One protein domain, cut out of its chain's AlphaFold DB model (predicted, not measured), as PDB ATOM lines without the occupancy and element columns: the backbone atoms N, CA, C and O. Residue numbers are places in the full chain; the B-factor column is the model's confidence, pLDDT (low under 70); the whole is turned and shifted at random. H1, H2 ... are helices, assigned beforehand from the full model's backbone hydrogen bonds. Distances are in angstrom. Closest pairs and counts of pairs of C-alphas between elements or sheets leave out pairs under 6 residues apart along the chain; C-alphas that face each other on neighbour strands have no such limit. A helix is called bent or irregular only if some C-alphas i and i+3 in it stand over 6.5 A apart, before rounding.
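Overview. This is residues 2 to 72 of the 73 residues of an uncharacterized protein of Duganella sp. BK054 (UniProt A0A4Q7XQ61). One long helix, H2, makes an open bar; near its first end the shorter H1 folds back beside it, and from its last end the link of residues 46 to 52 folds back to H3, which points away from H2 as a free arm on the same side of H2 as H1. The three helices make a loose frame in which no two touch. The printed part has 71 residues with three named helices, H1, H2 and H3 in chain order, and no named strand, and its class is all helix. It is loose, with a radius of gyration of the C-alphas of 15.7 A and spans of 41 by 36 by 21 A.

Arrangement. Begin with H2, residues 17 to 45, which has a kink of 29 degrees near residue 34 and is only just irregular, with C-alphas 37 and 40 6.7 A apart. Look back to H1, residues 2 to 12: it is close to H2 but not clearly touching, and the closest C-alphas, those of Ile 12 and Gln 20, are 5.9 A apart. Their lines stand at a shallow tilt of 31 degrees, opposite ways. H3, residues 53 to 70, is apart from both H1 and H2. Every O i to N i+4 pair is within hydrogen-bond range in H1 and H3, and 23 of 25 are in H2.

Along the chain. Find C-alpha 17 at (-38.417, 28.990, -58.236); from there H2 runs 40.5 A to C-alpha 45 at (-38.977, 57.698, -29.633). H1 runs 15.5 A from C-alpha 2 to C-alpha 12. H3 runs 25.6 A from C-alpha 53 to C-alpha 70 at (-34.573, 68.496, -56.910).

Size, cuts and confidence. The C-alphas farthest apart, those of Pro 16 and Glu 48, are 42.4 A apart. Residues 29 to 38 and 52 to 72 stand free. The link from H1 to H2 is tight and that from H2 to H3 is short; the printed part has no cut. The mean pLDDT of the printed part is 86.7, with residue 2 and residues 68 to 72 under 70.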
ATOM      1  N   ALA A   2     -47.512  45.898 -49.470       66.06
ATOM      2  CA  ALA A   2     -47.950  45.366 -50.773       66.06
ATOM      3  C   ALA A   2     -47.179  45.903 -52.000       66.06
ATOM      4  O   ALA A   2     -46.836  45.128 -52.882       66.06
ATOM      5  N   ALA A   3     -46.849  47.200 -52.043       70.38
ATOM      6  CA  ALA A   3     -46.088  47.777 -53.160       70.38
ATOM      7  C   ALA A   3     -44.647  47.240 -53.253       70.38
ATOM      8  O   ALA A   3     -44.131  47.035 -54.346       70.38
ATOM      9  N   LEU A   4     -44.011  46.983 -52.106       72.94
ATOM     10  CA  LEU A   4     -42.658  46.432 -52.054       72.94
ATOM     11  C   LEU A   4     -42.654  44.946 -52.425       72.94
ATOM     12  O   LEU A   4     -41.822  44.522 -53.215       72.94
ATOM     13  N   ASP A   5     -43.620  44.180 -51.911       78.75
ATOM     14  CA  ASP A   5     -43.800  42.772 -52.285       78.75
ATOM     15  C   ASP A   5     -44.073  42.627 -53.788       78.75
ATOM     16  O   ASP A   5     -43.502  41.765 -54.447       78.75
ATOM     17  N   HIS A   6     -44.887  43.519 -54.356       81.88
ATOM     18  CA  HIS A   6     -45.149  43.555 -55.790       81.88
ATOM     19  C   HIS A   6     -43.881  43.854 -56.604       81.88
ATOM     20  O   HIS A   6     -43.559  43.085 -57.505       81.88
ATOM     21  N   ALA A   7     -43.110  44.882 -56.232       84.44
ATOM     22  CA  ALA A   7     -41.857  45.215 -56.912       84.44
ATOM     23  C   ALA A   7     -40.825  44.076 -56.840       84.44
ATOM     24  O   ALA A   7     -40.166  43.766 -57.831       84.44
ATOM     25  N   VAL A   8     -40.708  43.405 -55.686       85.44
ATOM     26  CA  VAL A   8     -39.823  42.239 -55.533       85.44
ATOM     27  C   VAL A   8     -40.300  41.079 -56.403       85.44
ATOM     28  O   VAL A   8     -39.479  40.430 -57.044       85.44
ATOM     29  N   ARG A   9     -41.612  40.819 -56.473       87.25
ATOM     30  CA  ARG A   9     -42.170  39.776 -57.348       87.25
ATOM     31  C   ARG A   9     -41.890  40.046 -58.819       87.25
ATOM     32  O   ARG A   9     -41.487  39.119 -59.511       87.25
ATOM     33  N   GLU A  10     -42.083  41.277 -59.282       91.38
ATOM     34  CA  GLU A  10     -41.776  41.649 -60.666       91.38
ATOM     35  C   GLU A  10     -40.286  41.481 -60.973       91.38
ATOM     36  O   GLU A  10     -39.931  40.885 -61.987       91.38
ATOM     37  N   ALA A  11     -39.413  41.919 -60.061       89.88
ATOM     38  CA  ALA A  11     -37.967  41.834 -60.238       89.88
ATOM     39  C   ALA A  11     -37.440  40.392 -60.356       89.88
ATOM     40  O   ALA A  11     -36.395  40.178 -60.968       89.88
ATOM     41  N   ILE A  12     -38.142  39.404 -59.786       93.69
ATOM     42  CA  ILE A  12     -37.689  38.004 -59.753       93.69
ATOM     43  C   ILE A  12     -38.507  37.058 -60.640       93.69
ATOM     44  O   ILE A  12     -38.203  35.869 -60.679       93.69
ATOM     45  N   ALA A  13     -39.530  37.545 -61.349       91.12
ATOM     46  CA  ALA A  13     -40.499  36.709 -62.068       91.12
ATOM     47  C   ALA A  13     -39.889  35.783 -63.143       91.12
ATOM     48  O   ALA A  13     -40.509  34.791 -63.515       91.12
ATOM     49  N   GLY A  14     -38.684  36.089 -63.636       92.06
ATOM     50  CA  GLY A  14     -37.961  35.281 -64.627       92.06
ATOM     51  C   GLY A  14     -36.933  34.303 -64.050       92.06
ATOM     52  O   GLY A  14     -36.251  33.628 -64.818       92.06
ATOM     53  N   LEU A  15     -36.774  34.247 -62.726       95.06
ATOM     54  CA  LEU A  15     -35.799  33.373 -62.074       95.06
ATOM     55  C   LEU A  15     -36.388  31.987 -61.778       95.06
ATOM     56  O   LEU A  15     -37.603  31.867 -61.608       95.06
ATOM     57  N   PRO A  16     -35.543  30.948 -61.643       96.12
ATOM     58  CA  PRO A  16     -35.970  29.654 -61.123       96.12
ATOM     59  C   PRO A  16     -36.653  29.786 -59.757       96.12
ATOM     60  O   PRO A  16     -36.268  30.619 -58.935       96.12
ATOM     61  N   ASP A  17     -37.631  28.926 -59.476       92.44
ATOM     62  CA  ASP A  17     -38.417  28.990 -58.236       92.44
ATOM     63  C   ASP A  17     -37.557  28.906 -56.964       92.44
ATOM     64  O   ASP A  17     -37.867  29.559 -55.963       92.44
ATOM     65  N   SER A  18     -36.459  28.140 -56.998       93.88
ATOM     66  CA  SER A  18     -35.489  28.060 -55.898       93.88
ATOM     67  C   SER A  18     -34.887  29.424 -55.572       93.88
ATOM     68  O   SER A  18     -34.825  29.822 -54.407       93.88
ATOM     69  N   ASP A  19     -34.509  30.160 -56.611       93.81
ATOM     70  CA  ASP A  19     -33.820  31.440 -56.509       93.81
ATOM     71  C   ASP A  19     -34.818  32.521 -56.102       93.81
ATOM     72  O   ASP A  19     -34.542  33.335 -55.219       93.81
ATOM     73  N   GLN A  20     -36.039  32.465 -56.644       93.12
ATOM     74  CA  GLN A  20     -37.130  33.328 -56.202       93.12
ATOM     75  C   GLN A  20     -37.425  33.158 -54.710       93.12
ATOM     76  O   GLN A  20     -37.632  34.146 -54.001       93.12
ATOM     77  N   GLN A  21     -37.472  31.916 -54.218       92.19
ATOM     78  CA  GLN A  21     -37.697  31.648 -52.799       92.19
ATOM     79  C   GLN A  21     -36.544  32.153 -51.937       92.19
ATOM     80  O   GLN A  21     -36.793  32.740 -50.884       92.19
ATOM     81  N   GLN A  22     -35.300  31.942 -52.370       94.56
ATOM     82  CA  GLN A  22     -34.131  32.405 -51.630       94.56
ATOM     83  C   GLN A  22     -34.110  33.933 -51.526       94.56
ATOM     84  O   GLN A  22     -33.937  34.466 -50.429       94.56
ATOM     85  N   ILE A  23     -34.369  34.636 -52.631       92.38
ATOM     86  CA  ILE A  23     -34.412  36.101 -52.662       92.38
ATOM     87  C   ILE A  23     -35.556  36.628 -51.795       92.38
ATOM     88  O   ILE A  23     -35.337  37.528 -50.988       92.38
ATOM     89  N   LYS A  24     -36.758  36.042 -51.890       90.62
ATOM     90  CA  LYS A  24     -37.901  36.426 -51.040       90.62
ATOM     91  C   LYS A  24     -37.577  36.296 -49.551       90.62
ATOM     92  O   LYS A  24     -37.911  37.197 -48.787       90.62
ATOM     93  N   ARG A  25     -36.915  35.206 -49.139       93.06
ATOM     94  CA  ARG A  25     -36.504  35.005 -47.738       93.06
ATOM     95  C   ARG A  25     -35.470  36.034 -47.306       93.06
ATOM     96  O   ARG A  25     -35.720  36.750 -46.347       93.06
ATOM     97  N   ALA A  26     -34.379  36.177 -48.059       93.44
ATOM     98  CA  ALA A  26     -33.324  37.137 -47.739       93.44
ATOM     99  C   ALA A  26     -33.863  38.574 -47.637       93.44
ATOM    100  O   ALA A  26     -33.478  39.336 -46.751       93.44
ATOM    101  N   PHE A  27     -34.795  38.934 -48.520       90.56
ATOM    102  CA  PHE A  27     -35.443  40.237 -48.496       90.56
ATOM    103  C   PHE A  27     -36.366  40.405 -47.280       90.56
ATOM    104  O   PHE A  27     -36.350  41.451 -46.631       90.56
ATOM    105  N   GLY A  28     -37.141  39.371 -46.942       90.56
ATOM    106  CA  GLY A  28     -37.966  39.336 -45.734       90.56
ATOM    107  C   GLY A  28     -37.138  39.499 -44.458       90.56
ATOM    108  O   GLY A  28     -37.487  40.327 -43.619       90.56
ATOM    109  N   ASP A  29     -36.014  38.791 -44.356       94.62
ATOM    110  CA  ASP A  29     -35.098  38.867 -43.213       94.62
ATOM    111  C   ASP A  29     -34.513  40.278 -43.068       94.62
ATOM    112  O   ASP A  29     -34.573  40.879 -41.994       94.62
ATOM    113  N   ALA A  30     -34.028  40.861 -44.169       93.44
ATOM    114  CA  ALA A  30     -33.504  42.225 -44.175       93.44
ATOM    115  C   ALA A  30     -34.564  43.258 -43.757       93.44
ATOM    116  O   ALA A  30     -34.291  44.149 -42.951       93.44
ATOM    117  N   MET A  31     -35.793  43.130 -44.265       90.50
ATOM    118  CA  MET A  31     -36.889  44.020 -43.885       90.50
ATOM    119  C   MET A  31     -37.299  43.838 -42.424       90.50
ATOM    120  O   MET A  31     -37.573  44.831 -41.750       90.50
ATOM    121  N   GLY A  32     -37.309  42.603 -41.919       93.44
ATOM    122  CA  GLY A  32     -37.567  42.312 -40.511       93.44
ATOM    123  C   GLY A  32     -36.555  43.005 -39.601       93.44
ATOM    124  O   GLY A  32     -36.940  43.702 -38.662       93.44
ATOM    125  N   GLU A  33     -35.272  42.909 -39.939       95.94
ATOM    126  CA  GLU A  33     -34.189  43.585 -39.221       95.94
ATOM    127  C   GLU A  33     -34.343  45.111 -39.235       95.94
ATOM    128  O   GLU A  33     -34.224  45.750 -38.189       95.94
ATOM    129  N   ILE A  34     -34.678  45.708 -40.383       92.94
ATOM    130  CA  ILE A  34     -34.935  47.155 -40.488       92.94
ATOM    131  C   ILE A  34     -36.123  47.563 -39.610       92.94
ATOM    132  O   ILE A  34     -36.046  48.558 -38.886       92.94
ATOM    133  N   VAL A  35     -37.219  46.801 -39.637       91.38
ATOM    134  CA  VAL A  35     -38.394  47.089 -38.806       91.38
ATOM    135  C   VAL A  35     -38.023  47.051 -37.325       91.38
ATOM    136  O   VAL A  35     -38.312  47.993 -36.588       91.38
ATOM    137  N   ILE A  36     -37.342  45.993 -36.890       96.25
ATOM    138  CA  ILE A  36     -37.018  45.768 -35.479       96.25
ATOM    139  C   ILE A  36     -35.986  46.774 -34.968       96.25
ATOM    140  O   ILE A  36     -36.138  47.284 -33.859       96.25
ATOM    141  N   LYS A  37     -34.936  47.054 -35.747       95.94
ATOM    142  CA  LYS A  37     -33.791  47.860 -35.296       95.94
ATOM    143  C   LYS A  37     -33.927  49.347 -35.580       95.94
ATOM    144  O   LYS A  37     -33.253  50.133 -34.919       95.94
ATOM    145  N   LEU A  38     -34.756  49.740 -36.544       93.88
ATOM    146  CA  LEU A  38     -34.868  51.134 -36.968       93.88
ATOM    147  C   LEU A  38     -36.283  51.676 -36.792       93.88
ATOM    148  O   LEU A  38     -36.469  52.651 -36.068       93.88
ATOM    149  N   ILE A  39     -37.278  51.039 -37.413       89.62
ATOM    150  CA  ILE A  39     -38.641  51.590 -37.461       89.62
ATOM    151  C   ILE A  39     -39.291  51.559 -36.076       89.62
ATOM    152  O   ILE A  39     -39.747  52.592 -35.594       89.62
ATOM    153  N   ASN A  40     -39.279  50.412 -35.396       92.38
ATOM    154  CA  ASN A  40     -39.898  50.281 -34.076       92.38
ATOM    155  C   ASN A  40     -39.248  51.203 -33.026       92.38
ATOM    156  O   ASN A  40     -39.982  51.856 -32.285       92.38
ATOM    157  N   PRO A  41     -37.907  51.315 -32.932       96.44
ATOM    158  CA  PRO A  41     -37.274  52.287 -32.045       96.44
ATOM    159  C   PRO A  41     -37.615  53.735 -32.395       96.44
ATOM    160  O   PRO A  41     -37.853  54.522 -31.483       96.44
ATOM    161  N   ALA A  42     -37.687  54.079 -33.684       93.50
ATOM    162  CA  ALA A  42     -38.074  55.419 -34.110       93.50
ATOM    163  C   ALA A  42     -39.509  55.752 -33.685       93.50
ATOM    164  O   ALA A  42     -39.718  56.804 -33.098       93.50
ATOM    165  N   ILE A  43     -40.468  54.841 -33.882       93.88
ATOM    166  CA  ILE A  43     -41.855  55.027 -33.422       93.88
ATOM    167  C   ILE A  43     -41.920  55.151 -31.895       93.88
ATOM    168  O   ILE A  43     -42.648  55.980 -31.366       93.88
ATOM    169  N   ARG A  44     -41.130  54.367 -31.150       94.56
ATOM    170  CA  ARG A  44     -41.083  54.493 -29.682       94.56
ATOM    171  C   ARG A  44     -40.541  55.846 -29.222       94.56
ATOM    172  O   ARG A  44     -40.994  56.351 -28.201       94.56
ATOM    173  N   ALA A  45     -39.554  56.390 -29.931       96.12
ATOM    174  CA  ALA A  45     -38.977  57.698 -29.633       96.12
ATOM    175  C   ALA A  45     -39.874  58.857 -30.099       96.12
ATOM    176  O   ALA A  45     -39.882  59.906 -29.462       96.12
ATOM    177  N   PHE A  46     -40.630  58.643 -31.178       93.88
ATOM    178  CA  PHE A  46     -41.499  59.615 -31.839       93.88
ATOM    179  C   PHE A  46     -42.848  58.947 -32.164       93.88
ATOM    180  O   PHE A  46     -43.040  58.466 -33.287       93.88
ATOM    181  N   PRO A  47     -43.771  58.850 -31.188       91.81
ATOM    182  CA  PRO A  47     -45.051  58.156 -31.358       91.81
ATOM    183  C   PRO A  47     -45.914  58.707 -32.495       91.81
ATOM    184  O   PRO A  47     -46.713  57.977 -33.069       91.81
ATOM    185  N   GLU A  48     -45.722  59.969 -32.871       88.88
ATOM    186  CA  GLU A  48     -46.350  60.602 -34.031       88.88
ATOM    187  C   GLU A  48     -45.983  59.951 -35.374       88.88
ATOM    188  O   GLU A  48     -46.587  60.277 -36.388       88.88
ATOM    189  N   LEU A  49     -44.994  59.050 -35.406       86.31
ATOM    190  CA  LEU A  49     -44.669  58.236 -36.576       86.31
ATOM    191  C   LEU A  49     -45.553  56.983 -36.697       86.31
ATOM    192  O   LEU A  49     -45.508  56.322 -37.735       86.31
ATOM    193  N   ASP A  50     -46.350  56.640 -35.680       90.00
ATOM    194  CA  ASP A  50     -47.322  55.538 -35.732       90.00
ATOM    195  C   ASP A  50     -48.591  55.956 -36.490       90.00
ATOM    196  O   ASP A  50     -49.701  56.000 -35.960       90.00
ATOM    197  N   VAL A  51     -48.399  56.347 -37.747       87.56
ATOM    198  CA  VAL A  51     -49.472  56.787 -38.637       87.56
ATOM    199  C   VAL A  51     -49.966  55.638 -39.503       87.56
ATOM    200  O   VAL A  51     -49.255  54.662 -39.768       87.56
ATOM    201  N   ASP A  52     -51.206  55.750 -39.970       88.00
ATOM    202  CA  ASP A  52     -51.806  54.715 -40.796       88.00
ATOM    203  C   ASP A  52     -51.192  54.660 -42.210       88.00
ATOM    204  O   ASP A  52     -50.390  55.493 -42.648       88.00
ATOM    205  N   GLN A  53     -51.570  53.631 -42.969       81.88
ATOM    206  CA  GLN A  53     -51.043  53.435 -44.316       81.88
ATOM    207  C   GLN A  53     -51.435  54.558 -45.296       81.88
ATOM    208  O   GLN A  53     -50.708  54.799 -46.268       81.88
ATOM    209  N   THR A  54     -52.561  55.233 -45.073       87.56
ATOM    210  CA  THR A  54     -53.023  56.350 -45.906       87.56
ATOM    211  C   THR A  54     -52.079  57.534 -45.741       87.56
ATOM    212  O   THR A  54     -51.595  58.082 -46.735       87.56
ATOM    213  N   GLU A  55     -51.747  57.868 -44.498       87.06
ATOM    214  CA  GLU A  55     -50.845  58.964 -44.164       87.06
ATOM    215  C   GLU A  55     -49.406  58.666 -44.600       87.06
ATOM    216  O   GLU A  55     -48.786  59.482 -45.291       87.06
ATOM    217  N   TRP A  56     -48.910  57.446 -44.368       84.81
ATOM    218  CA  TRP A  56     -47.615  57.015 -44.908       84.81
ATOM    219  C   TRP A  56     -47.544  57.118 -46.434       84.81
ATOM    220  O   TRP A  56     -46.521  57.529 -46.991       84.81
ATOM    221  N   SER A  57     -48.631  56.779 -47.132       83.69
ATOM    222  CA  SER A  57     -48.701  56.901 -48.592       83.69
ATOM    223  C   SER A  57     -48.669  58.363 -49.044       83.69
ATOM    224  O   SER A  57     -48.034  58.678 -50.054       83.69
ATOM    225  N   ALA A  58     -49.320  59.265 -48.307       86.50
ATOM    226  CA  ALA A  58     -49.278  60.700 -48.578       86.50
ATOM    227  C   ALA A  58     -47.865  61.273 -48.372       86.50
ATOM    228  O   ALA A  58     -47.347  61.954 -49.262       86.50
ATOM    229  N   ILE A  59     -47.200  60.917 -47.267       84.94
ATOM    230  CA  ILE A  59     -45.813  61.311 -46.972       84.94
ATOM    231  C   ILE A  59     -44.863  60.808 -48.066       84.94
ATOM    232  O   ILE A  59     -44.029  61.567 -48.571       84.94
ATOM    233  N   ALA A  60     -45.001  59.544 -48.475       83.25
ATOM    234  CA  ALA A  60     -44.178  58.953 -49.527       83.25
ATOM    235  C   ALA A  60     -44.340  59.689 -50.867       83.25
ATOM    236  O   ALA A  60     -43.336  60.009 -51.511       83.25
ATOM    237  N   LYS A  61     -45.578  60.015 -51.265       85.38
ATOM    238  CA  LYS A  61     -45.864  60.797 -52.481       85.38
ATOM    239  C   LYS A  61     -45.270  62.203 -52.408       85.38
ATOM    240  O   LYS A  61     -44.600  62.622 -53.350       85.38
ATOM    241  N   ALA A  62     -45.452  62.905 -51.289       85.94
ATOM    242  CA  ALA A  62     -44.892  64.241 -51.087       85.94
ATOM    243  C   ALA A  62     -43.355  64.231 -51.189       85.94
ATOM    244  O   ALA A  62     -42.764  65.034 -51.911       85.94
ATOM    245  N   ARG A  63     -42.692  63.260 -50.543       83.50
ATOM    246  CA  ARG A  63     -41.234  63.078 -50.637       83.50
ATOM    247  C   ARG A  63     -40.766  62.714 -52.045       83.50
ATOM    248  O   ARG A  63     -39.718  63.202 -52.462       83.50
ATOM    249  N   ALA A  64     -41.503  61.876 -52.770       80.44
ATOM    250  CA  ALA A  64     -41.184  61.541 -54.156       80.44
ATOM    251  C   ALA A  64     -41.260  62.778 -55.069       80.44
ATOM    252  O   ALA A  64     -40.342  63.001 -55.857       80.44
ATOM    253  N   GLY A  65     -42.285  63.621 -54.896       79.38
ATOM    254  CA  GLY A  65     -42.415  64.891 -55.618       79.38
ATOM    255  C   GLY A  65     -41.245  65.847 -55.360       79.38
ATOM    256  O   GLY A  65     -40.694  66.417 -56.297       79.38
ATOM    257  N   LEU A  66     -40.790  65.956 -54.106       81.25
ATOM    258  CA  LEU A  66     -39.609  66.761 -53.766       81.25
ATOM    259  C   LEU A  66     -38.333  66.247 -54.452       81.25
ATOM    260  O   LEU A  66     -37.546  67.049 -54.949       81.25
ATOM    261  N   ARG A  67     -38.138  64.921 -54.526       73.25
ATOM    262  CA  ARG A  67     -36.979  64.324 -55.216       73.25
ATOM    263  C   ARG A  67     -37.000  64.599 -56.718       73.25
ATOM    264  O   ARG A  67     -35.977  64.991 -57.267       73.25
ATOM    265  N   ALA A  68     -38.155  64.438 -57.361       69.88
ATOM    266  CA  ALA A  68     -38.310  64.689 -58.793       69.88
ATOM    267  C   ALA A  68     -37.991  66.150 -59.168       69.88
ATOM    268  O   ALA A  68     -37.335  66.406 -60.177       69.88
ATOM    269  N   ASN A  69     -38.369  67.103 -58.310       61.47
ATOM    270  CA  ASN A  69     -38.087  68.521 -58.533       61.47
ATOM    271  C   ASN A  69     -36.628  68.898 -58.226       61.47
ATOM    272  O   ASN A  69     -36.077  69.760 -58.898       61.47
ATOM    273  N   SER A  70     -35.978  68.229 -57.267       60.06
ATOM    274  CA  SER A  70     -34.573  68.496 -56.910       60.06
ATOM    275  C   SER A  70     -33.536  68.028 -57.941       60.06
ATOM    276  O   SER A  70     -32.386  68.437 -57.860       60.06
ATOM    277  N   VAL A  71     -33.923  67.176 -58.896       55.69
ATOM    278  CA  VAL A  71     -33.052  66.700 -59.994       55.69
ATOM    279  C   VAL A  71     -33.181  67.588 -61.244       55.69
ATOM    280  O   VAL A  71     -32.393  67.467 -62.176       55.69
ATOM    281  N   SER A  72     -34.153  68.506 -61.262       50.91
ATOM    282  CA  SER A  72     -34.442  69.400 -62.394       50.91
ATOM    283  C   SER A  72     -33.916  70.834 -62.188       50.91
ATOM    284  O   SER A  72     -34.428  71.763 -62.810       50.91
TER     285      SER A  72